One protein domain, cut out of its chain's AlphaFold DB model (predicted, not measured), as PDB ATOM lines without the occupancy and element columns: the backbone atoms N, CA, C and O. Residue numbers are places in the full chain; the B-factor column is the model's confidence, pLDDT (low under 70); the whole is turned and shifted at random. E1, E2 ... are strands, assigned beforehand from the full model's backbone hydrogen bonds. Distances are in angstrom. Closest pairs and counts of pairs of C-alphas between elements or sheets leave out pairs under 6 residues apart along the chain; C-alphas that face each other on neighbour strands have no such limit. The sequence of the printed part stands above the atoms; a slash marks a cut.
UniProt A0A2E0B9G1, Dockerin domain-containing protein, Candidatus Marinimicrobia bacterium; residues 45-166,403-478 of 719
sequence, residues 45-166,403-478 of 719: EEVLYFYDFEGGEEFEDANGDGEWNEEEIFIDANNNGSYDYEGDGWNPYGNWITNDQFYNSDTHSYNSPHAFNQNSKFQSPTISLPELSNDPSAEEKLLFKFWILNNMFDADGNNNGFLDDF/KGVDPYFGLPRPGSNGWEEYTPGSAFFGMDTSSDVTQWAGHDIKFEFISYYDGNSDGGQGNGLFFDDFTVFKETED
ATOM      1  N   GLU A  45      41.557 -55.907  41.813       79.88
ATOM      2  CA  GLU A  45      41.060 -54.949  42.800       79.88
ATOM      3  C   GLU A  45      39.570 -55.217  43.042       79.88
ATOM      4  O   GLU A  45      38.753 -55.140  42.126       79.88
ATOM      5  N   GLU A  46      39.209 -55.513  44.285       81.19
ATOM      6  CA  GLU A  46      37.830 -55.538  44.760       81.19
ATOM      7  C   GLU A  46      37.579 -54.253  45.557       81.19
ATOM      8  O   GLU A  46      38.113 -54.072  46.653       81.19
ATOM      9  N   VAL A  47      36.772 -53.338  45.017       78.62
ATOM     10  CA  VAL A  47      36.377 -52.120  45.738       78.62
ATOM     11  C   VAL A  47      35.463 -52.499  46.902       78.62
ATOM     12  O   VAL A  47      34.399 -53.080  46.705       78.62
ATOM     13  N   LEU A  48      35.880 -52.153  48.121       77.50
ATOM     14  CA  LEU A  48      35.128 -52.434  49.346       77.50
ATOM     15  C   LEU A  48      34.246 -51.247  49.736       77.50
ATOM     16  O   LEU A  48      33.092 -51.416  50.122       77.50
ATOM     17  N   TYR A  49      34.808 -50.043  49.637       77.31
ATOM     18  CA  TYR A  49      34.133 -48.784  49.920       77.31
ATOM     19  C   TYR A  49      34.553 -47.754  48.881       77.31
ATOM     20  O   TYR A  49      35.745 -47.583  48.630       77.31
ATOM     21  N   PHE A  50      33.577 -47.042  48.327       79.25
ATOM     22  CA  PHE A  50      33.802 -45.928  47.416       79.25
ATOM     23  C   PHE A  50      32.949 -44.742  47.850       79.25
ATOM     24  O   PHE A  50      31.728 -44.859  47.962       79.25
ATOM     25  N   TYR A  51      33.606 -43.622  48.125       74.94
ATOM     26  CA  TYR A  51      32.981 -42.368  48.515       74.94
ATOM     27  C   TYR A  51      33.178 -41.360  47.395       74.94
ATOM     28  O   TYR A  51      34.136 -40.587  47.404       74.94
ATOM     29  N   ASP A  52      32.253 -41.409  46.448       67.50
ATOM     30  CA  ASP A  52      32.049 -40.373  45.451       67.50
ATOM     31  C   ASP A  52      31.244 -39.239  46.092       67.50
ATOM     32  O   ASP A  52      30.150 -39.457  46.623       67.50
ATOM     33  N   PHE A  53      31.793 -38.027  46.095       68.44
ATOM     34  CA  PHE A  53      31.168 -36.867  46.733       68.44
ATOM     35  C   PHE A  53      30.093 -36.203  45.851       68.44
ATOM     36  O   PHE A  53      29.767 -35.020  46.003       68.44
ATOM     37  N   GLU A  54      29.492 -36.968  44.938       63.25
ATOM     38  CA  GLU A  54      28.431 -36.533  44.046       63.25
ATOM     39  C   GLU A  54      27.084 -36.196  44.715       63.25
ATOM     40  O   GLU A  54      26.593 -36.839  45.641       63.25
ATOM     41  N   GLY A  55      26.405 -35.188  44.157       43.31
ATOM     42  CA  GLY A  55      24.986 -34.929  44.378       43.31
ATOM     43  C   GLY A  55      24.165 -35.269  43.132       43.31
ATOM     44  O   GLY A  55      23.823 -34.359  42.372       43.31
ATOM     45  N   GLY A  56      23.807 -36.537  42.902       37.66
ATOM     46  CA  GLY A  56      23.107 -36.930  41.668       37.66
ATOM     47  C   GLY A  56      22.693 -38.403  41.577       37.66
ATOM     48  O   GLY A  56      23.054 -39.192  42.425       37.66
ATOM     49  N   GLU A  57      21.852 -38.753  40.594       35.56
ATOM     50  CA  GLU A  57      21.125 -40.039  40.467       35.56
ATOM     51  C   GLU A  57      21.824 -41.150  39.664       35.56
ATOM     52  O   GLU A  57      21.222 -42.209  39.467       35.56
ATOM     53  N   GLU A  58      23.021 -40.934  39.133       37.56
ATOM     54  CA  GLU A  58      23.590 -41.850  38.141       37.56
ATOM     55  C   GLU A  58      24.919 -42.424  38.635       37.56
ATOM     56  O   GLU A  58      25.959 -41.818  38.465       37.56
ATOM     57  N   PHE A  59      24.860 -43.619  39.233       40.53
ATOM     58  CA  PHE A  59      26.039 -44.454  39.459       40.53
ATOM     59  C   PHE A  59      26.661 -44.799  38.093       40.53
ATOM     60  O   PHE A  59      26.071 -45.579  37.330       40.53
ATOM     61  N   GLU A  60      27.805 -44.196  37.764       41.03
ATOM     62  CA  GLU A  60      28.687 -44.701  36.711       41.03
ATOM     63  C   GLU A  60      29.436 -45.940  37.223       41.03
ATOM     64  O   GLU A  60      29.601 -46.150  38.426       41.03
ATOM     65  N   ASP A  61      29.774 -46.838  36.301       42.91
ATOM     66  CA  ASP A  61      30.309 -48.149  36.643       42.91
ATOM     67  C   ASP A  61      31.720 -48.007  37.251       42.91
ATOM     68  O   ASP A  61      32.585 -47.329  36.692       42.91
ATOM     69  N   ALA A  62      31.923 -48.609  38.426       40.91
ATOM     70  CA  ALA A  62      33.090 -48.374  39.279       40.91
ATOM     71  C   ALA A  62      34.414 -48.878  38.678       40.91
ATOM     72  O   ALA A  62      35.483 -48.526  39.181       40.91
ATOM     73  N   ASN A  63      34.361 -49.697  37.625       47.66
ATOM     74  CA  ASN A  63      35.536 -50.278  36.982       47.66
ATOM     75  C   ASN A  63      35.727 -49.780  35.519       47.66
ATOM     76  O   ASN A  63      36.786 -49.987  34.921       47.66
ATOM     77  N   GLY A  64      34.739 -49.073  34.960       43.28
ATOM     78  CA  GLY A  64      34.736 -48.498  33.616       43.28
ATOM     79  C   GLY A  64      34.445 -49.482  32.469       43.28
ATOM     80  O   GLY A  64      34.698 -49.134  31.306       43.28
ATOM     81  N   ASP A  65      33.967 -50.702  32.742       50.69
ATOM     82  CA  ASP A  65      33.707 -51.757  31.748       50.69
ATOM     83  C   ASP A  65      32.348 -51.650  31.022       50.69
ATOM     84  O   ASP A  65      32.134 -52.279  29.976       50.69
ATOM     85  N   GLY A  66      31.444 -50.806  31.506       41.59
ATOM     86  CA  GLY A  66      30.104 -50.586  30.983       41.59
ATOM     87  C   GLY A  66      29.096 -51.712  31.260       41.59
ATOM     88  O   GLY A  66      28.019 -51.703  30.643       41.59
ATOM     89  N   GLU A  67      29.397 -52.669  32.146       41.12
ATOM     90  CA  GLU A  67      28.549 -53.808  32.514       41.12
ATOM     91  C   GLU A  67      28.309 -53.927  34.036       41.12
ATOM     92  O   GLU A  67      29.143 -54.380  34.803       41.12
ATOM     93  N   TRP A  68      27.070 -53.664  34.470       40.19
ATOM     94  CA  TRP A  68      26.614 -53.943  35.842       40.19
ATOM     95  C   TRP A  68      26.697 -55.439  36.197       40.19
ATOM     96  O   TRP A  68      26.017 -56.254  35.558       40.19
ATOM     97  N   ASN A  69      27.395 -55.794  37.281       46.03
ATOM     98  CA  ASN A  69      27.414 -57.156  37.825       46.03
ATOM     99  C   ASN A  69      26.950 -57.194  39.311       46.03
ATOM    100  O   ASN A  69      27.102 -56.244  40.065       46.03
ATOM    101  N   GLU A  70      26.263 -58.275  39.725       38.72
ATOM    102  CA  GLU A  70      25.635 -58.407  41.068       38.72
ATOM    103  C   GLU A  70      26.657 -58.609  42.215       38.72
ATOM    104  O   GLU A  70      26.249 -58.772  43.368       38.72
ATOM    105  N   GLU A  71      27.957 -58.630  41.907       41.06
ATOM    106  CA  GLU A  71      29.060 -58.815  42.862       41.06
ATOM    107  C   GLU A  71      29.706 -57.476  43.283       41.06
ATOM    108  O   GLU A  71      30.387 -57.435  44.303       41.06
ATOM    109  N   GLU A  72      29.404 -56.366  42.596       43.19
ATOM    110  CA  GLU A  72      29.766 -55.000  43.000       43.19
ATOM    111  C   GLU A  72      28.842 -54.497  44.126       43.19
ATOM    112  O   GLU A  72      27.683 -54.118  43.914       43.19
ATOM    113  N   ILE A  73      29.338 -54.511  45.367       37.19
ATOM    114  CA  ILE A  73      28.602 -54.001  46.529       37.19
ATOM    115  C   ILE A  73      28.847 -52.493  46.654       37.19
ATOM    116  O   ILE A  73      29.757 -52.048  47.342       37.19
ATOM    117  N   PHE A  74      27.974 -51.689  46.047       38.94
ATOM    118  CA  PHE A  74      27.847 -50.281  46.420       38.94
ATOM    119  C   PHE A  74      27.210 -50.181  47.809       38.94
ATOM    120  O   PHE A  74      26.012 -50.437  47.985       38.94
ATOM    121  N   ILE A  75      27.999 -49.787  48.805       37.25
ATOM    122  CA  ILE A  75      27.465 -49.296  50.073       37.25
ATOM    123  C   ILE A  75      27.170 -47.803  49.885       37.25
ATOM    124  O   ILE A  75      28.023 -46.955  50.116       37.25
ATOM    125  N   ASP A  76      25.928 -47.476  49.504       38.06
ATOM    126  CA  ASP A  76      25.309 -46.231  49.980       38.06
ATOM    127  C   ASP A  76      25.355 -46.321  51.509       38.06
ATOM    128  O   ASP A  76      24.621 -47.121  52.105       38.06
ATOM    129  N   ALA A  77      26.261 -45.554  52.123       35.47
ATOM    130  CA  ALA A  77      26.566 -45.564  53.555       35.47
ATOM    131  C   ALA A  77      25.329 -45.408  54.458       35.47
ATOM    132  O   ALA A  77      25.411 -45.658  55.660       35.47
ATOM    133  N   ASN A  78      24.161 -45.074  53.900       35.78
ATOM    134  CA  ASN A  78      22.952 -44.832  54.668       35.78
ATOM    135  C   ASN A  78      21.820 -45.854  54.458       35.78
ATOM    136  O   ASN A  78      20.855 -45.814  55.226       35.78
ATOM    137  N   ASN A  79      21.883 -46.764  53.472       36.94
ATOM    138  CA  ASN A  79      20.813 -47.735  53.150       36.94
ATOM    139  C   ASN A  79      19.385 -47.132  53.240       36.94
ATOM    140  O   ASN A  79      18.440 -47.775  53.717       36.94
ATOM    141  N   ASN A  80      19.224 -45.856  52.862       36.00
ATOM    142  CA  ASN A  80      17.981 -45.111  53.083       36.00
ATOM    143  C   ASN A  80      17.292 -44.680  51.779       36.00
ATOM    144  O   ASN A  80      16.143 -44.228  51.839       36.00
ATOM    145  N   GLY A  81      17.928 -44.859  50.614       33.38
ATOM    146  CA  GLY A  81      17.351 -44.468  49.326       33.38
ATOM    147  C   GLY A  81      16.953 -42.988  49.270       33.38
ATOM    148  O   GLY A  81      15.942 -42.646  48.647       33.38
ATOM    149  N   SER A  82      17.689 -42.127  49.973       30.97
ATOM    150  CA  SER A  82      17.483 -40.686  50.046       30.97
ATOM    151  C   SER A  82      18.682 -39.972  49.441       30.97
ATOM    152  O   SER A  82      19.798 -40.137  49.915       30.97
ATOM    153  N   TYR A  83      18.428 -39.108  48.453       39.78
ATOM    154  CA  TYR A  83      19.331 -37.995  48.158       39.78
ATOM    155  C   TYR A  83      19.548 -37.243  49.450       39.78
ATOM    156  O   TYR A  83      18.558 -36.754  50.012       39.78
ATOM    157  N   ASP A  84      20.790 -37.125  49.899       33.53
ATOM    158  CA  ASP A  84      21.067 -36.240  51.006       33.53
ATOM    159  C   ASP A  84      21.893 -35.039  50.579       33.53
ATOM    160  O   ASP A  84      23.001 -35.120  50.070       33.53
ATOM    161  N   TYR A  85      21.275 -33.883  50.800       33.78
ATOM    162  CA  TYR A  85      21.951 -32.599  50.891       33.78
ATOM    163  C   TYR A  85      22.616 -32.471  52.288       33.78
ATOM    164  O   TYR A  85      23.199 -31.432  52.593       33.78
ATOM    165  N   GLU A  86      22.504 -33.506  53.141       34.78
ATOM    166  CA  GLU A  86      23.095 -33.643  54.474       34.78
ATOM    167  C   GLU A  86      23.673 -35.071  54.697       34.78
ATOM    168  O   GLU A  86      22.954 -35.973  55.103       34.78
ATOM    169  N   GLY A  87      24.986 -35.265  54.513       48.09
ATOM    170  CA  GLY A  87      25.757 -36.300  55.227       48.09
ATOM    171  C   GLY A  87      26.019 -37.632  54.506       48.09
ATOM    172  O   GLY A  87      25.337 -38.627  54.734       48.09
ATOM    173  N   ASP A  88      27.132 -37.681  53.781       55.56
ATOM    174  CA  ASP A  88      27.905 -38.873  53.366       55.56
ATOM    175  C   ASP A  88      28.598 -39.600  54.551       55.56
ATOM    176  O   ASP A  88      29.438 -40.478  54.366       55.56
ATOM    177  N   GLY A  89      28.270 -39.211  55.789       63.94
ATOM    178  CA  GLY A  89      28.886 -39.685  57.028       63.94
ATOM    179  C   GLY A  89      30.272 -39.095  57.308       63.94
ATOM    180  O   GLY A  89      30.812 -39.328  58.393       63.94
ATOM    181  N   TRP A  90      30.840 -38.323  56.377       74.25
ATOM    182  CA  TRP A  90      32.088 -37.618  56.610       74.25
ATOM    183  C   TRP A  90      31.845 -36.440  57.542       74.25
ATOM    184  O   TRP A  90      30.865 -35.699  57.420       74.25
ATOM    185  N   ASN A  91      32.749 -36.264  58.499       70.62
ATOM    186  CA  ASN A  91      32.615 -35.218  59.497       70.62
ATOM    187  C   ASN A  91      33.704 -34.155  59.308       70.62
ATOM    188  O   ASN A  91      34.855 -34.364  59.714       70.62
ATOM    189  N   PRO A  92      33.377 -33.011  58.678       65.88
ATOM    190  CA  PRO A  92      34.281 -31.876  58.630       65.88
ATOM    191  C   PRO A  92      34.345 -31.201  60.001       65.88
ATOM    192  O   PRO A  92      33.400 -30.560  60.458       65.88
ATOM    193  N   TYR A  93      35.511 -31.290  60.633       58.31
ATOM    194  CA  TYR A  93      35.850 -30.540  61.833       58.31
ATOM    195  C   TYR A  93      36.733 -29.335  61.466       58.31
ATOM    196  O   TYR A  93      37.716 -29.411  60.723       58.31
ATOM    197  N   GLY A  94      36.401 -28.162  61.998       61.72
ATOM    198  CA  GLY A  94      37.062 -26.918  61.597       61.72
ATOM    199  C   GLY A  94      36.458 -26.342  60.314       61.72
ATOM    200  O   GLY A  94      35.248 -26.148  60.254       61.72
ATOM    201  N   ASN A  95      37.286 -25.995  59.321       73.44
ATOM    202  CA  ASN A  95      36.849 -25.208  58.154       73.44
ATOM    203  C   ASN A  95      36.832 -25.984  56.828       73.44
ATOM    204  O   ASN A  95      36.807 -25.350  55.772       73.44
ATOM    205  N   TRP A  96      36.847 -27.318  56.861       82.38
ATOM    206  CA  TRP A  96      36.548 -28.100  55.661       82.38
ATOM    207  C   TRP A  96      35.123 -27.788  55.189       82.38
ATOM    208  O   TRP A  96      34.184 -27.752  55.983       82.38
ATOM    209  N   ILE A  97      34.973 -27.507  53.898       81.19
ATOM    210  CA  ILE A  97      33.704 -27.150  53.264       81.19
ATOM    211  C   ILE A  97      33.516 -27.948  51.980       81.19
ATOM    212  O   ILE A  97      34.486 -28.270  51.295       81.19
ATOM    213  N   THR A  98      32.264 -28.204  51.618       80.94
ATOM    214  CA  THR A  98      31.932 -28.698  50.281       80.94
ATOM    215  C   THR A  98      32.233 -27.627  49.232       80.94
ATOM    216  O   THR A  98      32.108 -26.420  49.477       80.94
ATOM    217  N   ASN A  99      32.663 -28.062  48.052       77.38
ATOM    218  CA  ASN A  99      33.144 -27.204  46.982       77.38
ATOM    219  C   ASN A  99      32.593 -27.659  45.625       77.38
ATOM    220  O   ASN A  99      32.824 -28.776  45.194       77.38
ATOM    221  N   ASP A 100      31.917 -26.747  44.927       80.69
ATOM    222  CA  ASP A 100      31.231 -26.965  43.643       80.69
ATOM    223  C   ASP A 100      31.968 -26.310  42.454       80.69
ATOM    224  O   ASP A 100      31.403 -26.087  41.380       80.69
ATOM    225  N   GLN A 101      33.225 -25.902  42.658       78.31
ATOM    226  CA  GLN A 101      34.016 -25.151  41.671       78.31
ATOM    227  C   GLN A 101      35.190 -25.954  41.109       78.31
ATOM    228  O   GLN A 101      35.608 -25.718  39.975       78.31
ATOM    229  N   PHE A 102      35.760 -26.834  41.929       78.38
ATOM    230  CA  PHE A 102      36.962 -27.607  41.631       78.38
ATOM    231  C   PHE A 102      36.763 -29.011  42.182       78.38
ATOM    232  O   PHE A 102      36.971 -29.216  43.364       78.38
ATOM    233  N   TYR A 103      36.362 -29.941  41.339       79.19
ATOM    234  CA  TYR A 103      36.073 -31.322  41.710       79.19
ATOM    235  C   TYR A 103      36.698 -32.255  40.679       79.19
ATOM    236  O   TYR A 103      37.015 -31.807  39.565       79.19
ATOM    237  N   ASN A 104      36.977 -33.482  41.093       80.12
ATOM    238  CA  ASN A 104      37.296 -34.585  40.203       80.12
ATOM    239  C   ASN A 104      36.008 -35.284  39.755       80.12
ATOM    240  O   ASN A 104      35.827 -35.443  38.547       80.12
ATOM    241  N   SER A 105      35.117 -35.556  40.713       69.81
ATOM    242  CA  SER A 105      33.760 -36.079  40.512       69.81
ATOM    243  C   SER A 105      32.867 -35.105  39.730       69.81
ATOM    244  O   SER A 105      33.241 -33.951  39.504       69.81
ATOM    245  N   ASP A 106      31.658 -35.497  39.308       66.00
ATOM    246  CA  ASP A 106      30.861 -34.638  38.417       66.00
ATOM    247  C   ASP A 106      30.321 -33.353  39.073       66.00
ATOM    248  O   ASP A 106      29.941 -32.406  38.363       66.00
ATOM    249  N   THR A 107      30.231 -33.280  40.412       64.81
ATOM    250  CA  THR A 107      29.488 -32.185  41.068       64.81
ATOM    251  C   THR A 107      30.139 -31.514  42.277       64.81
ATOM    252  O   THR A 107      29.984 -30.290  42.392       64.81
ATOM    253  N   HIS A 108      30.828 -32.227  43.176       78.94
ATOM    254  CA  HIS A 108      31.387 -31.624  44.393       78.94
ATOM    255  C   HIS A 108      32.660 -32.321  44.865       78.94
ATOM    256  O   HIS A 108      32.807 -33.515  44.721       78.94
ATOM    257  N   SER A 109      33.528 -31.564  45.529       85.25
ATOM    258  CA  SER A 109      34.645 -32.095  46.311       85.25
ATOM    259  C   SER A 109      34.597 -31.525  47.726       85.25
ATOM    260  O   SER A 109      33.856 -30.570  48.002       85.25
ATOM    261  N   TYR A 110      35.475 -31.995  48.605       87.88
ATOM    262  CA  TYR A 110      35.798 -31.276  49.833       87.88
ATOM    263  C   TYR A 110      36.993 -30.349  49.631       87.88
ATOM    264  O   TYR A 110      37.898 -30.606  48.835       87.88
ATOM    265  N   ASN A 111      36.978 -29.221  50.335       90.19
ATOM    266  CA  ASN A 111      38.036 -28.223  50.327       90.19
ATOM    267  C   ASN A 111      38.333 -27.801  51.766       90.19
ATOM    268  O   ASN A 111      37.429 -27.360  52.471       90.19
ATOM    269  N   SER A 112      39.596 -27.882  52.173       91.75
ATOM    270  CA  SER A 112      40.130 -27.128  53.304       91.75
ATOM    271  C   SER A 112      40.700 -25.808  52.791       91.75
ATOM    272  O   SER A 112      41.811 -25.808  52.251       91.75
ATOM    273  N   PRO A 113      39.994 -24.670  52.926       88.81
ATOM    274  CA  PRO A 113      40.449 -23.417  52.346       88.81
ATOM    275  C   PRO A 113      41.672 -22.892  53.091       88.81
ATOM    276  O   PRO A 113      41.715 -22.918  54.322       88.81
ATOM    277  N   HIS A 114      42.629 -22.335  52.349       85.62
ATOM    278  CA  HIS A 114      43.801 -21.703  52.956       85.62
ATOM    279  C   HIS A 114      43.396 -20.565  53.907       85.62
ATOM    280  O   HIS A 114      42.655 -19.648  53.525       85.62
ATOM    281  N   ALA A 115      43.943 -20.582  55.122       80.88
ATOM    282  CA  ALA A 115      43.853 -19.477  56.071       80.88
ATOM    283  C   ALA A 115      44.991 -19.506  57.098       80.88
ATOM    284  O   ALA A 115      45.520 -20.554  57.418       80.88
ATOM    285  N   PHE A 116      45.344 -18.347  57.653       81.38
ATOM    286  CA  PHE A 116      46.520 -18.224  58.519       81.38
ATOM    287  C   PHE A 116      46.337 -18.827  59.915       81.38
ATOM    288  O   PHE A 116      45.363 -18.504  60.601       81.38
ATOM    289  N   ASN A 117      47.370 -19.524  60.397       72.25
ATOM    290  CA  ASN A 117      47.445 -20.186  61.705       72.25
ATOM    291  C   ASN A 117      46.259 -21.125  61.931       72.25
ATOM    292  O   ASN A 117      45.554 -21.020  62.940       72.25
ATOM    293  N   GLN A 118      46.007 -21.989  60.957       73.50
ATOM    294  CA  GLN A 118      44.823 -22.825  60.944       73.50
ATOM    295  C   GLN A 118      45.185 -24.279  60.699       73.50
ATOM    296  O   GLN A 118      45.876 -24.601  59.741       73.50
ATOM    297  N   ASN A 119      44.585 -25.147  61.509       73.12
ATOM    298  CA  ASN A 119      44.531 -26.573  61.243       73.12
ATOM    299  C   ASN A 119      43.065 -26.954  61.014       73.12
ATOM    300  O   ASN A 119      42.161 -26.340  61.589       73.12
ATOM    301  N   SER A 120      42.787 -27.905  60.132       71.50
ATOM    302  CA  SER A 120      41.414 -28.348  59.855       71.50
ATOM    303  C   SER A 120      41.388 -29.838  59.595       71.50
ATOM    304  O   SER A 120      42.240 -30.346  58.869       71.50
ATOM    305  N   LYS A 121      40.407 -30.517  60.187       76.88
ATOM    306  CA  LYS A 121      40.305 -31.970  60.246       76.88
ATOM    307  C   LYS A 121      39.103 -32.461  59.446       76.88
ATOM    308  O   LYS A 121      38.029 -31.871  59.509       76.88
ATOM    309  N   PHE A 122      39.265 -33.545  58.714       80.81
ATOM    310  CA  PHE A 122      38.199 -34.163  57.942       80.81
ATOM    311  C   PHE A 122      38.249 -35.664  58.165       80.81
ATOM    312  O   PHE A 122      39.243 -36.307  57.839       80.81
ATOM    313  N   GLN A 123      37.213 -36.194  58.811       81.75
ATOM    314  CA  GLN A 123      37.185 -37.580  59.261       81.75
ATOM    315  C   GLN A 123      36.219 -38.403  58.411       81.75
ATOM    316  O   GLN A 123      35.112 -37.943  58.123       81.75
ATOM    317  N   SER A 124      36.624 -39.622  58.060       85.62
ATOM    318  CA  SER A 124      35.768 -40.573  57.358       85.62
ATOM    319  C   SER A 124      34.651 -41.122  58.260       85.62
ATOM    320  O   SER A 124      34.763 -41.102  59.496       85.62
ATOM    321  N   PRO A 125      33.593 -41.703  57.665       80.75
ATOM    322  CA  PRO A 125      32.735 -42.665  58.349       80.75
ATOM    323  C   PRO A 125      33.543 -43.839  58.925       80.75
ATOM    324  O   PRO A 125      34.701 -44.052  58.555       80.75
ATOM    325  N   THR A 126      32.916 -44.622  59.809       82.12
ATOM    326  CA  THR A 126      33.466 -45.924  60.222       82.12
ATOM    327  C   THR A 126      33.509 -46.866  59.020       82.12
ATOM    328  O   THR A 126      32.497 -47.045  58.343       82.12
ATOM    329  N   ILE A 127      34.671 -47.465  58.779       85.56
ATOM    330  CA  ILE A 127      34.933 -48.436  57.719       85.56
ATOM    331  C   ILE A 127      35.246 -49.775  58.382       85.56
ATOM    332  O   ILE A 127      36.250 -49.893  59.077       85.56
ATOM    333  N   SER A 128      34.402 -50.779  58.150       87.62
ATOM    334  CA  SER A 128      34.633 -52.145  58.632       87.62
ATOM    335  C   SER A 128      35.496 -52.902  57.628       87.62
ATOM    336  O   SER A 128      35.025 -53.227  56.529       87.62
ATOM    337  N   LEU A 129      36.755 -53.165  57.974       88.69
ATOM    338  CA  LEU A 129      37.672 -53.902  57.111       88.69
ATOM    339  C   LEU A 129      37.354 -55.405  57.130       88.69
ATOM    340  O   LEU A 129      37.106 -55.974  58.195       88.69
ATOM    341  N   PRO A 130      37.368 -56.091  55.975       88.69
ATOM    342  CA  PRO A 130      37.169 -57.530  55.944       88.69
ATOM    343  C   PRO A 130      38.381 -58.264  56.530       88.69
ATOM    344  O   PRO A 130      39.507 -57.771  56.525       88.69
ATOM    345  N   GLU A 131      38.140 -59.481  57.005       89.81
ATOM    346  CA  GLU A 131      39.203 -60.451  57.276       89.81
ATOM    347  C   GLU A 131      39.867 -60.878  55.962       89.81
ATOM    348  O   GLU A 131      39.187 -61.035  54.943       89.81
ATOM    349  N   LEU A 132      41.173 -61.135  56.003       87.12
ATOM    350  CA  LEU A 132      41.893 -61.688  54.855       87.12
ATOM    351  C   LEU A 132      41.515 -63.157  54.643       87.12
ATOM    352  O   LEU A 132      41.215 -63.902  55.589       87.12
ATOM    353  N   SER A 133      41.562 -63.613  53.396       82.25
ATOM    354  CA  SER A 133      41.395 -65.025  53.102       82.25
ATOM    355  C   SER A 133      42.547 -65.850  53.678       82.25
ATOM    356  O   SER A 133      43.682 -65.415  53.847       82.25
ATOM    357  N   ASN A 134      42.236 -67.103  54.012       73.56
ATOM    358  CA  ASN A 134      43.236 -68.071  54.463       73.56
ATOM    359  C   ASN A 134      43.842 -68.849  53.281       73.56
ATOM    360  O   ASN A 134      44.338 -69.961  53.487       73.56
ATOM    361  N   ASP A 135      43.720 -68.342  52.050       71.00
ATOM    362  CA  ASP A 135      44.246 -69.008  50.865       71.00
ATOM    363  C   ASP A 135      45.753 -68.730  50.746       71.00
ATOM    364  O   ASP A 135      46.149 -67.606  50.472       71.00
ATOM    365  N   PRO A 136      46.632 -69.729  50.939       63.00
ATOM    366  CA  PRO A 136      48.071 -69.517  50.819       63.00
ATOM    367  C   PRO A 136      48.534 -69.348  49.364       63.00
ATOM    368  O   PRO A 136      49.740 -69.245  49.137       63.00
ATOM    369  N   SER A 137      47.626 -69.441  48.386       61.00
ATOM    370  CA  SER A 137      47.922 -69.310  46.960       61.00
ATOM    371  C   SER A 137      47.609 -67.939  46.375       61.00
ATOM    372  O   SER A 137      47.831 -67.778  45.185       61.00
ATOM    373  N   ALA A 138      47.172 -66.970  47.182       67.62
ATOM    374  CA  ALA A 138      47.035 -65.573  46.788       67.62
ATOM    375  C   ALA A 138      47.458 -64.669  47.952       67.62
ATOM    376  O   ALA A 138      47.258 -65.018  49.117       67.62
ATOM    377  N   GLU A 139      48.067 -63.527  47.650       76.44
ATOM    378  CA  GLU A 139      48.331 -62.496  48.656       76.44
ATOM    379  C   GLU A 139      47.199 -61.469  48.607       76.44
ATOM    380  O   GLU A 139      46.899 -60.926  47.548       76.44
ATOM    381  N   GLU A 140      46.543 -61.226  49.743       86.25
ATOM    382  CA  GLU A 140      45.513 -60.195  49.868       86.25
ATOM    383  C   GLU A 140      46.053 -59.009  50.658       86.25
ATOM    384  O   GLU A 140      46.576 -59.177  51.764       86.25
ATOM    385  N   LYS A 141      45.874 -57.810  50.105       87.44
ATOM    386  CA  LYS A 141      46.164 -56.538  50.765       87.44
ATOM    387  C   LYS A 141      44.913 -55.687  50.833       87.44
ATOM    388  O   LYS A 141      44.123 -55.659  49.896       87.44
ATOM    389  N   LEU A 142      44.747 -54.968  51.933       90.12
ATOM    390  CA  LEU A 142      43.728 -53.937  52.082       90.12
ATOM    391  C   LEU A 142      44.401 -52.587  51.900       90.12
ATOM    392  O   LEU A 142      45.298 -52.227  52.658       90.12
ATOM    393  N   LEU A 143      43.971 -51.858  50.880       89.50
ATOM    394  CA  LEU A 143      44.603 -50.633  50.424       89.50
ATOM    395  C   LEU A 143      43.579 -49.500  50.347       89.50
ATOM    396  O   LEU A 143      42.367 -49.725  50.282       89.50
ATOM    397  N   PHE A 144      44.066 -48.263  50.317       91.00
ATOM    398  CA  PHE A 144      43.229 -47.106  50.015       91.00
ATOM    399  C   PHE A 144      43.872 -46.169  48.990       91.00
ATOM    400  O   PHE A 144      45.097 -46.088  48.857       91.00
ATOM    401  N   LYS A 145      43.023 -45.447  48.261       88.19
ATOM    402  CA  LYS A 145      43.398 -44.409  47.294       88.19
ATOM    403  C   LYS A 145      42.377 -43.277  47.317       88.19
ATOM    404  O   LYS A 145      41.260 -43.465  47.791       88.19
ATOM    405  N   PHE A 146      42.775 -42.092  46.873       90.88
ATOM    406  CA  PHE A 146      41.885 -40.928  46.833       90.88
ATOM    407  C   PHE A 146      42.360 -39.876  45.852       90.88
ATOM    408  O   PHE A 146      43.548 -39.799  45.561       90.88
ATOM    409  N   TRP A 147      41.474 -39.006  45.388       90.44
ATOM    410  CA  TRP A 147      41.859 -37.901  44.523       90.44
ATOM    411  C   TRP A 147      42.206 -36.653  45.323       90.44
ATOM    412  O   TRP A 147      41.533 -36.265  46.279       90.44
ATOM    413  N   ILE A 148      43.282 -35.986  44.910       93.19
ATOM    414  CA  ILE A 148      43.762 -34.773  45.563       93.19
ATOM    415  C   ILE A 148      44.098 -33.688  44.541       93.19
ATOM    416  O   ILE A 148      44.713 -33.926  43.501       93.19
ATOM    417  N   LEU A 149      43.733 -32.453  44.867       92.81
ATOM    418  CA  LEU A 149      44.266 -31.256  44.227       92.81
ATOM    419  C   LEU A 149      44.912 -30.408  45.319       92.81
ATOM    420  O   LEU A 149      44.253 -29.708  46.093       92.81
ATOM    421  N   ASN A 150      46.240 -30.464  45.384       92.81
ATOM    422  CA  ASN A 150      46.999 -29.748  46.395       92.81
ATOM    423  C   ASN A 150      47.343 -28.337  45.909       92.81
ATOM    424  O   ASN A 150      48.291 -28.105  45.149       92.81
ATOM    425  N   ASN A 151      46.560 -27.362  46.364       91.94
ATOM    426  CA  ASN A 151      46.717 -25.954  46.034       91.94
ATOM    427  C   ASN A 151      46.983 -25.102  47.286       91.94
ATOM    428  O   ASN A 151      46.517 -23.965  47.365       91.94
ATOM    429  N   MET A 152      47.707 -25.648  48.267       90.12
ATOM    430  CA  MET A 152      48.044 -24.931  49.502       90.12
ATOM    431  C   MET A 152      49.106 -23.838  49.244       90.12
ATOM    432  O   MET A 152      48.880 -22.682  49.596       90.12
ATOM    433  N   PHE A 153      50.158 -24.153  48.465       86.00
ATOM    434  CA  PHE A 153      51.404 -23.355  48.352       86.00
ATOM    435  C   PHE A 153      52.074 -23.153  49.719       86.00
ATOM    436  O   PHE A 153      51.630 -23.744  50.678       86.00
ATOM    437  N   ASP A 154      53.192 -22.428  49.774       85.94
ATOM    438  CA  ASP A 154      53.902 -22.114  51.023       85.94
ATOM    439  C   ASP A 154      54.452 -23.295  51.834       85.94
ATOM    440  O   ASP A 154      54.520 -23.251  53.050       85.94
ATOM    441  N   ALA A 155      54.888 -24.368  51.175       85.88
ATOM    442  CA  ALA A 155      55.421 -25.512  51.907       85.88
ATOM    443  C   ALA A 155      56.750 -25.225  52.633       85.88
ATOM    444  O   ALA A 155      56.998 -25.841  53.643       85.88
ATOM    445  N   ASP A 156      57.617 -24.329  52.155       86.50
ATOM    446  CA  ASP A 156      58.850 -23.906  52.862       86.50
ATOM    447  C   ASP A 156      59.220 -22.499  52.378       86.50
ATOM    448  O   ASP A 156      60.220 -22.271  51.683       86.50
ATOM    449  N   GLY A 157      58.319 -21.545  52.618       83.75
ATOM    450  CA  GLY A 157      58.391 -20.219  52.010       83.75
ATOM    451  C   GLY A 157      59.602 -19.401  52.438       83.75
ATOM    452  O   GLY A 157      60.195 -18.657  51.644       83.75
ATOM    453  N   ASN A 158      60.048 -19.620  53.669       87.19
ATOM    454  CA  ASN A 158      61.245 -18.999  54.223       87.19
ATOM    455  C   ASN A 158      62.541 -19.800  53.939       87.19
ATOM    456  O   ASN A 158      63.636 -19.302  54.242       87.19
ATOM    457  N   ASN A 159      62.433 -20.969  53.292       86.56
ATOM    458  CA  ASN A 159      63.528 -21.841  52.863       86.56
ATOM    459  C   ASN A 159      64.439 -22.276  54.028       86.56
ATOM    460  O   ASN A 159      65.676 -22.239  53.929       86.56
ATOM    461  N   ASN A 160      63.831 -22.597  55.172       83.81
ATOM    462  CA  ASN A 160      64.511 -23.117  56.357       83.81
ATOM    463  C   ASN A 160      64.569 -24.658  56.368       83.81
ATOM    464  O   ASN A 160      65.250 -25.229  57.231       83.81
ATOM    465  N   GLY A 161      63.923 -25.308  55.397       82.81
ATOM    466  CA  GLY A 161      63.850 -26.751  55.250       82.81
ATOM    467  C   GLY A 161      62.752 -27.409  56.078       82.81
ATOM    468  O   GLY A 161      62.826 -28.619  56.255       82.81
ATOM    469  N   PHE A 162      61.786 -26.669  56.615       83.31
ATOM    470  CA  PHE A 162      60.649 -27.192  57.369       83.31
ATOM    471  C   PHE A 162      59.336 -26.857  56.680       83.31
ATOM    472  O   PHE A 162      59.214 -25.796  56.074       83.31
ATOM    473  N   LEU A 163      58.361 -27.756  56.827       86.19
ATOM    474  CA  LEU A 163      57.038 -27.543  56.275       86.19
ATOM    475  C   LEU A 163      56.296 -26.417  57.006       86.19
ATOM    476  O   LEU A 163      56.152 -26.467  58.230       86.19
ATOM    477  N   ASP A 164      55.849 -25.414  56.252       85.88
ATOM    478  CA  ASP A 164      54.976 -24.336  56.721       85.88
ATOM    479  C   ASP A 164      53.500 -24.718  56.426       85.88
ATOM    480  O   ASP A 164      52.756 -24.984  57.372       85.88
ATOM    481  N   ASP A 165      53.115 -24.905  55.154       89.88
ATOM    482  CA  ASP A 165      51.801 -25.442  54.733       89.88
ATOM    483  C   ASP A 165      51.896 -26.904  54.228       89.88
ATOM    484  O   ASP A 165      52.625 -27.210  53.275       89.88
ATOM    485  N   PHE A 166      51.137 -27.827  54.834       89.75
ATOM    486  CA  PHE A 166      51.170 -29.270  54.519       89.75
ATOM    487  C   PHE A 166      49.923 -30.016  55.019       89.75
ATOM    488  O   PHE A 166      49.100 -29.449  55.735       89.75
ATOM    489  N   LYS A 403      52.461 -29.520  48.878       90.62
ATOM    490  CA  LYS A 403      52.590 -29.022  47.507       90.62
ATOM    491  C   LYS A 403      54.047 -28.704  47.213       90.62
ATOM    492  O   LYS A 403      54.587 -27.727  47.734       90.62
ATOM    493  N   GLY A 404      54.671 -29.439  46.305       87.06
ATOM    494  CA  GLY A 404      56.069 -29.187  45.992       87.06
ATOM    495  C   GLY A 404      56.657 -30.132  44.968       87.06
ATOM    496  O   GLY A 404      55.960 -30.710  44.137       87.06
ATOM    497  N   VAL A 405      57.979 -30.237  45.024       81.94
ATOM    498  CA  VAL A 405      58.769 -31.146  44.204       81.94
ATOM    499  C   VAL A 405      59.517 -32.071  45.149       81.94
ATOM    500  O   VAL A 405      60.132 -31.608  46.110       81.94
ATOM    501  N   ASP A 406      59.453 -33.361  44.862       74.88
ATOM    502  CA  ASP A 406      60.226 -34.391  45.522       74.88
ATOM    503  C   ASP A 406      61.730 -34.049  45.456       74.88
ATOM    504  O   ASP A 406      62.276 -33.864  44.359       74.88
ATOM    505  N   PRO A 407      62.423 -33.941  46.604       67.75
ATOM    506  CA  PRO A 407      63.822 -33.528  46.647       67.75
ATOM    507  C   PRO A 407      64.797 -34.560  46.059       67.75
ATOM    508  O   PRO A 407      65.940 -34.202  45.765       67.75
ATOM    509  N   TYR A 408      64.383 -35.818  45.880       65.44
ATOM    510  CA  TYR A 408      65.225 -36.904  45.375       65.44
ATOM    511  C   TYR A 408      65.060 -37.123  43.880       65.44
ATOM    512  O   TYR A 408      66.054 -37.312  43.178       65.44
ATOM    513  N   PHE A 409      63.821 -37.085  43.397       65.19
ATOM    514  CA  PHE A 409      63.494 -37.423  42.012       65.19
ATOM    515  C   PHE A 409      63.175 -36.198  41.154       65.19
ATOM    516  O   PHE A 409      63.121 -36.299  39.932       65.19
ATOM    517  N   GLY A 410      62.985 -35.023  41.765       66.88
ATOM    518  CA  GLY A 410      62.642 -33.803  41.035       66.88
ATOM    519  C   GLY A 410      61.235 -33.833  40.426       66.88
ATOM    520  O   GLY A 410      60.921 -32.995  39.578       66.88
ATOM    521  N   LEU A 411      60.398 -34.786  40.847       71.31
ATOM    522  CA  LEU A 411      59.021 -34.953  40.393       71.31
ATOM    523  C   LEU A 411      58.063 -34.129  41.261       71.31
ATOM    524  O   LEU A 411      58.307 -33.979  42.456       71.31
ATOM    525  N   PRO A 412      56.985 -33.562  40.702       79.88
ATOM    526  CA  PRO A 412      55.958 -32.907  41.506       79.88
ATOM    527  C   PRO A 412      55.342 -33.896  42.511       79.88
ATOM    528  O   PRO A 412      55.109 -35.049  42.165       79.88
ATOM    529  N   ARG A 413      55.075 -33.441  43.741       85.75
ATOM    530  CA  ARG A 413      54.305 -34.214  44.732       85.75
ATOM    531  C   ARG A 413      52.839 -34.361  44.279       85.75
ATOM    532  O   ARG A 413      52.360 -33.427  43.616       85.75
ATOM    533  N   PRO A 414      52.123 -35.436  44.658       86.38
ATOM    534  CA  PRO A 414      50.744 -35.676  44.239       86.38
ATOM    535  C   PRO A 414      49.827 -34.456  44.386       86.38
ATOM    536  O   PRO A 414      49.847 -33.736  45.389       86.38
ATOM    537  N   GLY A 415      49.056 -34.165  43.342       87.75
ATOM    538  CA  GLY A 415      48.108 -33.050  43.309       87.75
ATOM    539  C   GLY A 415      48.754 -31.676  43.092       87.75
ATOM    540  O   GLY A 415      48.064 -30.652  43.065       87.75
ATOM    541  N   SER A 416      50.082 -31.597  42.932       88.69
ATOM    542  CA  SER A 416      50.781 -30.309  42.800       88.69
ATOM    543  C   SER A 416      50.544 -29.622  41.452       88.69
ATOM    544  O   SER A 416      50.667 -28.396  41.378       88.69
ATOM    545  N   ASN A 417      50.194 -30.365  40.400       87.56
ATOM    546  CA  ASN A 417      50.003 -29.838  39.040       87.56
ATOM    547  C   ASN A 417      48.559 -29.930  38.521       87.56
ATOM    548  O   ASN A 417      48.304 -29.595  37.363       87.56
ATOM    549  N   GLY A 418      47.616 -30.337  39.362       88.19
ATOM    550  CA  GLY A 418      46.228 -30.588  38.989       88.19
ATOM    551  C   GLY A 418      45.617 -31.624  39.920       88.19
ATOM    552  O   GLY A 418      46.234 -31.965  40.923       88.19
ATOM    553  N   TRP A 419      44.421 -32.099  39.583       89.69
ATOM    554  CA  TRP A 419      43.882 -33.305  40.199       89.69
ATOM    555  C   TRP A 419      44.765 -34.498  39.862       89.69
ATOM    556  O   TRP A 419      45.168 -34.670  38.709       89.69
ATOM    557  N   GLU A 420      45.052 -35.296  40.873       87.75
ATOM    558  CA  GLU A 420      45.851 -36.504  40.766       87.75
ATOM    559  C   GLU A 420      45.324 -37.528  41.764       87.75
ATOM    560  O   GLU A 420      44.939 -37.167  42.878       87.75
ATOM    561  N   GLU A 421      45.290 -38.787  41.351       86.75
ATOM    562  CA  GLU A 421      44.951 -39.894  42.231       86.75
ATOM    563  C   GLU A 421      46.166 -40.236  43.097       86.75
ATOM    564  O   GLU A 421      47.277 -40.450  42.609       86.75
ATOM    565  N   TYR A 422      45.947 -40.268  44.400       85.12
ATOM    566  CA  TYR A 422      46.905 -40.650  45.414       85.12
ATOM    567  C   TYR A 422      46.841 -42.168  45.593       85.12
ATOM    568  O   TYR A 422      46.012 -42.689  46.337       85.12
ATOM    569  N   THR A 423      47.695 -42.887  44.869       80.81
ATOM    570  CA  THR A 423      47.735 -44.357  44.867       80.81
ATOM    571  C   THR A 423      48.734 -44.902  45.895       80.81
ATOM    572  O   THR A 423      49.637 -44.160  46.304       80.81
ATOM    573  N   PRO A 424      48.643 -46.191  46.276       75.19
ATOM    574  CA  PRO A 424      49.689 -46.896  47.019       75.19
ATOM    575  C   PRO A 424      51.113 -46.524  46.577       75.19
ATOM    576  O   PRO A 424      51.419 -46.515  45.384       75.19
ATOM    577  N   GLY A 425      51.976 -46.154  47.529       69.12
ATOM    578  CA  GLY A 425      53.367 -45.755  47.269       69.12
ATOM    579  C   GLY A 425      53.567 -44.284  46.883       69.12
ATOM    580  O   GLY A 425      54.708 -43.831  46.784       69.12
ATOM    581  N   SER A 426      52.492 -43.510  46.686       72.50
ATOM    582  CA  SER A 426      52.590 -42.090  46.309       72.50
ATOM    583  C   SER A 426      53.094 -41.206  47.446       72.50
ATOM    584  O   SER A 426      53.672 -40.144  47.194       72.50
ATOM    585  N   ALA A 427      52.874 -41.617  48.698       72.69
ATOM    586  CA  ALA A 427      53.229 -40.814  49.857       72.69
ATOM    587  C   ALA A 427      54.736 -40.627  49.994       72.69
ATOM    588  O   ALA A 427      55.534 -41.524  49.747       72.69
ATOM    589  N   PHE A 428      55.129 -39.424  50.400       67.56
ATOM    590  CA  PHE A 428      56.538 -39.077  50.483       67.56
ATOM    591  C   PHE A 428      57.222 -39.758  51.666       67.56
ATOM    592  O   PHE A 428      58.312 -40.317  51.543       67.56
ATOM    593  N   PHE A 429      56.610 -39.615  52.842       62.75
ATOM    594  CA  PHE A 429      57.182 -40.040  54.106       62.75
ATOM    595  C   PHE A 429      56.080 -40.260  55.140       62.75
ATOM    596  O   PHE A 429      55.184 -39.432  55.309       62.75
ATOM    597  N   GLY A 430      56.192 -41.362  55.870       55.78
ATOM    598  CA  GLY A 430      55.199 -41.810  56.833       55.78
ATOM    599  C   GLY A 430      55.608 -43.125  57.486       55.78
ATOM    600  O   GLY A 430      56.618 -43.713  57.095       55.78
ATOM    601  N   MET A 431      54.837 -43.573  58.479       53.75
ATOM    602  CA  MET A 431      54.932 -44.950  58.982       53.75
ATOM    603  C   MET A 431      54.427 -45.947  57.939       53.75
ATOM    604  O   MET A 431      54.949 -47.056  57.859       53.75
ATOM    605  N   ASP A 432      53.470 -45.519  57.119       56.59
ATOM    606  CA  ASP A 432      52.969 -46.257  55.972       56.59
ATOM    607  C   ASP A 432      52.889 -45.313  54.767       56.59
ATOM    608  O   ASP A 432      52.155 -44.327  54.767       56.59
ATOM    609  N   THR A 433      53.698 -45.598  53.747       65.69
ATOM    610  CA  THR A 433      53.678 -44.868  52.466       65.69
ATOM    611  C   THR A 433      53.028 -45.673  51.345       65.69
ATOM    612  O   THR A 433      52.815 -45.148  50.252       65.69
ATOM    613  N   SER A 434      52.686 -46.930  51.626       67.38
ATOM    614  CA  SER A 434      52.045 -47.881  50.720       67.38
ATOM    615  C   SER A 434      50.524 -47.757  50.698       67.38
ATOM    616  O   SER A 434      49.907 -48.388  49.849       67.38
ATOM    617  N   SER A 435      49.926 -46.939  51.569       83.62
ATOM    618  CA  SER A 435      48.472 -46.909  51.780       83.62
ATOM    619  C   SER A 435      47.922 -48.288  52.178       83.62
ATOM    620  O   SER A 435      46.817 -48.651  51.779       83.62
ATOM    621  N   ASP A 436      48.720 -49.062  52.916       85.50
ATOM    622  CA  ASP A 436      48.466 -50.448  53.286       85.50
ATOM    623  C   ASP A 436      47.908 -50.537  54.710       85.50
ATOM    624  O   ASP A 436      48.603 -50.355  55.713       85.50
ATOM    625  N   VAL A 437      46.619 -50.867  54.789       89.56
ATOM    626  CA  VAL A 437      45.883 -51.040  56.044       89.56
ATOM    627  C   VAL A 437      45.619 -52.508  56.380       89.56
ATOM    628  O   VAL A 437      44.821 -52.813  57.265       89.56
ATOM    629  N   THR A 438      46.325 -53.436  55.731       86.62
ATOM    630  CA  THR A 438      46.170 -54.891  55.898       86.62
ATOM    631  C   THR A 438      46.332 -55.344  57.349       86.62
ATOM    632  O   THR A 438      45.676 -56.290  57.779       86.62
ATOM    633  N   GLN A 439      47.164 -54.663  58.146       82.19
ATOM    634  CA  GLN A 439      47.364 -55.014  59.559       82.19
ATOM    635  C   GLN A 439      46.119 -54.816  60.441       82.19
ATOM    636  O   GLN A 439      46.068 -55.392  61.525       82.19
ATOM    637  N   TRP A 440      45.133 -54.042  59.978       90.06
ATOM    638  CA  TRP A 440      43.843 -53.824  60.642       90.06
ATOM    639  C   TRP A 440      42.713 -54.653  60.008       90.06
ATOM    640  O   TRP A 440      41.537 -54.335  60.169       90.06
ATOM    641  N   ALA A 441      43.037 -55.711  59.254       90.12
ATOM    642  CA  ALA A 441      42.029 -56.620  58.716       90.12
ATOM    643  C   ALA A 441      41.100 -57.142  59.829       90.12
ATOM    644  O   ALA A 441      41.558 -57.559  60.892       90.12
ATOM    645  N   GLY A 442      39.791 -57.104  59.575       87.00
ATOM    646  CA  GLY A 442      38.757 -57.472  60.543       87.00
ATOM    647  C   GLY A 442      38.366 -56.383  61.553       87.00
ATOM    648  O   GLY A 442      37.431 -56.626  62.313       87.00
ATOM    649  N   HIS A 443      39.037 -55.224  61.570       86.12
ATOM    650  CA  HIS A 443      38.741 -54.115  62.485       86.12
ATOM    651  C   HIS A 443      37.825 -53.052  61.850       86.12
ATOM    652  O   HIS A 443      37.844 -52.818  60.637       86.12
ATOM    653  N   ASP A 444      37.084 -52.339  62.693       86.69
ATOM    654  CA  ASP A 444      36.435 -51.069  62.390       86.69
ATOM    655  C   ASP A 444      37.439 -49.909  62.528       86.69
ATOM    656  O   ASP A 444      38.027 -49.684  63.587       86.69
ATOM    657  N   ILE A 445      37.617 -49.122  61.462       87.69
ATOM    658  CA  ILE A 445      38.576 -48.007  61.421       87.69
ATOM    659  C   ILE A 445      37.942 -46.688  60.959       87.69
ATOM    660  O   ILE A 445      36.864 -46.661  60.360       87.69
ATOM    661  N   LYS A 446      38.638 -45.569  61.189       88.12
ATOM    662  CA  LYS A 446      38.367 -44.266  60.557       88.12
ATOM    663  C   LYS A 446      39.654 -43.615  60.068       88.12
ATOM    664  O   LYS A 446      40.676 -43.701  60.738       88.12
ATOM    665  N   PHE A 447      39.588 -42.882  58.966       89.81
ATOM    666  CA  PHE A 447      40.674 -42.022  58.499       89.81
ATOM    667  C   PHE A 447      40.456 -40.578  58.958       89.81
ATOM    668  O   PHE A 447      39.328 -40.083  58.948       89.81
ATOM    669  N   GLU A 448      41.528 -39.880  59.331       84.31
ATOM    670  CA  GLU A 448      41.517 -38.454  59.670       84.31
ATOM    671  C   GLU A 448      42.535 -37.684  58.815       84.31
ATOM    672  O   GLU A 448      43.750 -37.840  58.952       84.31
ATOM    673  N   PHE A 449      42.022 -36.815  57.942       87.62
ATOM    674  CA  PHE A 449      42.800 -35.907  57.105       87.62
ATOM    675  C   PHE A 449      42.960 -34.563  57.808       87.62
ATOM    676  O   PHE A 449      41.973 -33.909  58.146       87.62
ATOM    677  N   ILE A 450      44.197 -34.107  57.989       82.94
ATOM    678  CA  ILE A 450      44.487 -32.847  58.681       82.94
ATOM    679  C   ILE A 450      45.302 -31.936  57.773       82.94
ATOM    680  O   ILE A 450      46.410 -32.278  57.382       82.94
ATOM    681  N   SER A 451      44.784 -30.751  57.460       88.00
ATOM    682  CA  SER A 451      45.541 -29.701  56.764       88.00
ATOM    683  C   SER A 451      46.106 -28.699  57.765       88.00
ATOM    684  O   SER A 451      45.367 -28.278  58.659       88.00
ATOM    685  N   TYR A 452      47.341 -28.253  57.558       85.25
ATOM    686  CA  TYR A 452      48.046 -27.262  58.366       85.25
ATOM    687  C   TYR A 452      48.399 -26.038  57.523       85.25
ATOM    688  O   TYR A 452      48.891 -26.178  56.402       85.25
ATOM    689  N   TYR A 453      48.158 -24.855  58.088       85.12
ATOM    690  CA  TYR A 453      48.480 -23.568  57.489       85.12
ATOM    691  C   TYR A 453      49.209 -22.660  58.474       85.12
ATOM    692  O   TYR A 453      48.742 -22.417  59.599       85.12
ATOM    693  N   ASP A 454      50.334 -22.113  58.035       78.88
ATOM    694  CA  ASP A 454      51.206 -21.293  58.862       78.88
ATOM    695  C   ASP A 454      50.686 -19.842  59.020       78.88
ATOM    696  O   ASP A 454      49.568 -19.473  58.645       78.88
ATOM    697  N   GLY A 455      51.453 -18.988  59.700       82.94
ATOM    698  CA  GLY A 455      51.043 -17.612  59.976       82.94
ATOM    699  C   GLY A 455      51.203 -16.631  58.812       82.94
ATOM    700  O   GLY A 455      50.942 -15.436  59.015       82.94
ATOM    701  N   ASN A 456      51.692 -17.071  57.653       83.50
ATOM    702  CA  ASN A 456      52.083 -16.223  56.543       83.50
ATOM    703  C   ASN A 456      51.955 -16.924  55.155       83.50
ATOM    704  O   ASN A 456      51.104 -17.781  54.979       83.50
ATOM    705  N   SER A 457      52.573 -16.361  54.111       88.06
ATOM    706  CA  SER A 457      52.433 -16.811  52.705       88.06
ATOM    707  C   SER A 457      53.712 -16.495  51.919       88.06
ATOM    708  O   SER A 457      53.659 -15.987  50.788       88.06
ATOM    709  N   ASP A 458      54.881 -16.608  52.550       83.88
ATOM    710  CA  ASP A 458      56.145 -16.130  51.977       83.88
ATOM    711  C   ASP A 458      56.707 -17.038  50.869       83.88
ATOM    712  O   ASP A 458      57.515 -16.578  50.054       83.88
ATOM    713  N   GLY A 459      56.161 -18.243  50.732       80.25
ATOM    714  CA  GLY A 459      56.328 -19.196  49.634       80.25
ATOM    715  C   GLY A 459      55.166 -19.231  48.638       80.25
ATOM    716  O   GLY A 459      55.204 -19.994  47.670       80.25
ATOM    717  N   GLY A 460      54.155 -18.379  48.817       85.56
ATOM    718  CA  GLY A 460      52.998 -18.263  47.931       85.56
ATOM    719  C   GLY A 460      51.677 -18.467  48.662       85.56
ATOM    720  O   GLY A 460      51.647 -18.708  49.852       85.56
ATOM    721  N   GLN A 461      50.569 -18.327  47.943       85.62
ATOM    722  CA  GLN A 461      49.238 -18.552  48.496       85.62
ATOM    723  C   GLN A 461      48.370 -19.178  47.413       85.62
ATOM    724  O   GLN A 461      48.291 -18.636  46.302       85.62
ATOM    725  N   GLY A 462      47.715 -20.291  47.728       88.00
ATOM    726  CA  GLY A 462      46.688 -20.866  46.870       88.00
ATOM    727  C   GLY A 462      45.308 -20.875  47.510       88.00
ATOM    728  O   GLY A 462      44.996 -20.054  48.373       88.00
ATOM    729  N   ASN A 463      44.457 -21.773  47.018       89.19
ATOM    730  CA  ASN A 463      43.069 -21.884  47.465       89.19
ATOM    731  C   ASN A 463      42.869 -22.957  48.545       89.19
ATOM    732  O   ASN A 463      41.747 -23.084  49.025       89.19
ATOM    733  N   GLY A 464      43.924 -23.683  48.925       91.19
ATOM    734  CA  GLY A 464      43.881 -24.724  49.947       91.19
ATOM    735  C   GLY A 464      44.003 -26.143  49.393       91.19
ATOM    736  O   GLY A 464      44.503 -26.344  48.282       91.19
ATOM    737  N   LEU A 465      43.574 -27.120  50.184       93.69
ATOM    738  CA  LEU A 465      43.643 -28.544  49.864       93.69
ATOM    739  C   LEU A 465      42.275 -29.045  49.417       93.69
ATOM    740  O   LEU A 465      41.296 -28.844  50.130       93.69
ATOM    741  N   PHE A 466      42.216 -29.709  48.269       92.19
ATOM    742  CA  PHE A 466      40.994 -30.318  47.757       92.19
ATOM    743  C   PHE A 466      41.129 -31.837  47.782       92.19
ATOM    744  O   PHE A 466      42.189 -32.358  47.432       92.19
ATOM    745  N   PHE A 467      40.055 -32.504  48.182       91.19
ATOM    746  CA  PHE A 467      39.962 -33.947  48.365       91.19
ATOM    747  C   PHE A 467      38.681 -34.453  47.705       91.19
ATOM    748  O   PHE A 467      37.636 -33.812  47.851       91.19
ATOM    749  N   ASP A 468      38.787 -35.558  46.974       86.69
ATOM    750  CA  ASP A 468      37.678 -36.190  46.261       86.69
ATOM    751  C   ASP A 468      37.846 -37.717  46.229       86.69
ATOM    752  O   ASP A 468      38.954 -38.209  46.457       86.69
ATOM    753  N   ASP A 469      36.764 -38.435  45.926       83.69
ATOM    754  CA  ASP A 469      36.759 -39.845  45.504       83.69
ATOM    755  C   ASP A 469      37.652 -40.772  46.344       83.69
ATOM    756  O   ASP A 469      38.702 -41.237  45.892       83.69
ATOM    757  N   PHE A 470      37.257 -41.022  47.598       87.38
ATOM    758  CA  PHE A 470      38.004 -41.900  48.508       87.38
ATOM    759  C   PHE A 470      37.588 -43.360  48.332       87.38
ATOM    760  O   PHE A 470      36.413 -43.703  48.468       87.38
ATOM    761  N   THR A 471      38.567 -44.235  48.125       86.62
ATOM    762  CA  THR A 471      38.345 -45.659  47.880       86.62
ATOM    763  C   THR A 471      39.143 -46.495  48.865       86.62
ATOM    764  O   THR A 471      40.355 -46.324  48.983       86.62
ATOM    765  N   VAL A 472      38.481 -47.452  49.511       86.00
ATOM    766  CA  VAL A 472      39.130 -48.584  50.183       86.00
ATOM    767  C   VAL A 472      38.855 -49.824  49.353       86.00
ATOM    768  O   VAL A 472      37.709 -50.100  48.997       86.00
ATOM    769  N   PHE A 473      39.899 -50.569  49.032       83.19
ATOM    770  CA  PHE A 473      39.817 -51.731  48.163       83.19
ATOM    771  C   PHE A 473      40.704 -52.852  48.686       83.19
ATOM    772  O   PHE A 473      41.647 -52.631  49.445       83.19
ATOM    773  N   LYS A 474      40.376 -54.074  48.290       87.50
ATOM    774  CA  LYS A 474      41.216 -55.240  48.495       87.50
ATOM    775  C   LYS A 474      41.924 -55.548  47.188       87.50
ATOM    776  O   LYS A 474      41.274 -55.721  46.164       87.50
ATOM    777  N   GLU A 475      43.240 -55.612  47.227       86.56
ATOM    778  CA  GLU A 475      44.053 -56.106  46.125       86.56
ATOM    779  C   GLU A 475      44.357 -57.582  46.387       86.56
ATOM    780  O   GLU A 475      44.837 -57.942  47.462       86.56
ATOM    781  N   THR A 476      44.051 -58.443  45.422       81.75
ATOM    782  CA  THR A 476      44.467 -59.844  45.430       81.75
ATOM    783  C   THR A 476      45.493 -60.047  44.330       81.75
ATOM    784  O   THR A 476      45.193 -59.832  43.156       81.75
ATOM    785  N   GLU A 477      46.696 -60.443  44.724       73.62
ATOM    786  CA  GLU A 477      47.816 -60.730  43.834       73.62
ATOM    787  C   GLU A 477      47.940 -62.247  43.652       73.62
ATOM    788  O   GLU A 477      48.199 -62.993  44.608       73.62
ATOM    789  N   ASP A 478      47.736 -62.707  42.416       65.12
ATOM    790  CA  ASP A 478      48.012 -64.087  42.036       65.12
ATOM    791  C   ASP A 478      49.533 -64.280  41.939       65.12
ATOM    792  O   ASP A 478      50.215 -63.529  41.236       65.12
TER     793      ASP A 478
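What this domain is: This is residues 45 to 166 and 403 to 478 of the 719 residues of the protein "Dockerin domain-containing protein" of Candidatus Marinimicrobia bacterium (UniProt A0A2E0B9G1). Amid much loop and little regular structure, two sheets lie partly face to face as a sandwich: a strongly twisted, branched one built on long E6 and E9, with E1, E3, E4 and E7, and a smaller one, E2-E5-E8. Of 198 printed residues, 63 are in nine named strands, E1 to E9, with antiparallel neighbours: all strand. The whole is compact, radius of gyration of the C-alphas 18.1 A, spanning 53 by 41 by 30 A.

Where its parts are: E9, residues 464 to 477, starts at C-alpha (43.881, -24.724, 49.947); it and E6, 139 to 151, each measure 36.7 A. E1 is 45 to 51, from C-alpha (41.060, -54.949, 42.800), E3 97 to 99, E4 109 to 112, E7 420 to 422, E2 91 to 93, E5 118 to 123, E8 444 to 453.

How they stand to each other: E1, N 46 to O 474 2.8 A, and E4 lie on one side of E9, E6 on the other. E3 and E4 form a hairpin. E7 neighbours E6. E5 is inner.

The domain as a whole: Residues 167 to 402 are not printed; C-alphas 166 and 403 are 7.2 A apart. In the printed part 60 residues have pLDDT under 70, among them residues 52 to 89.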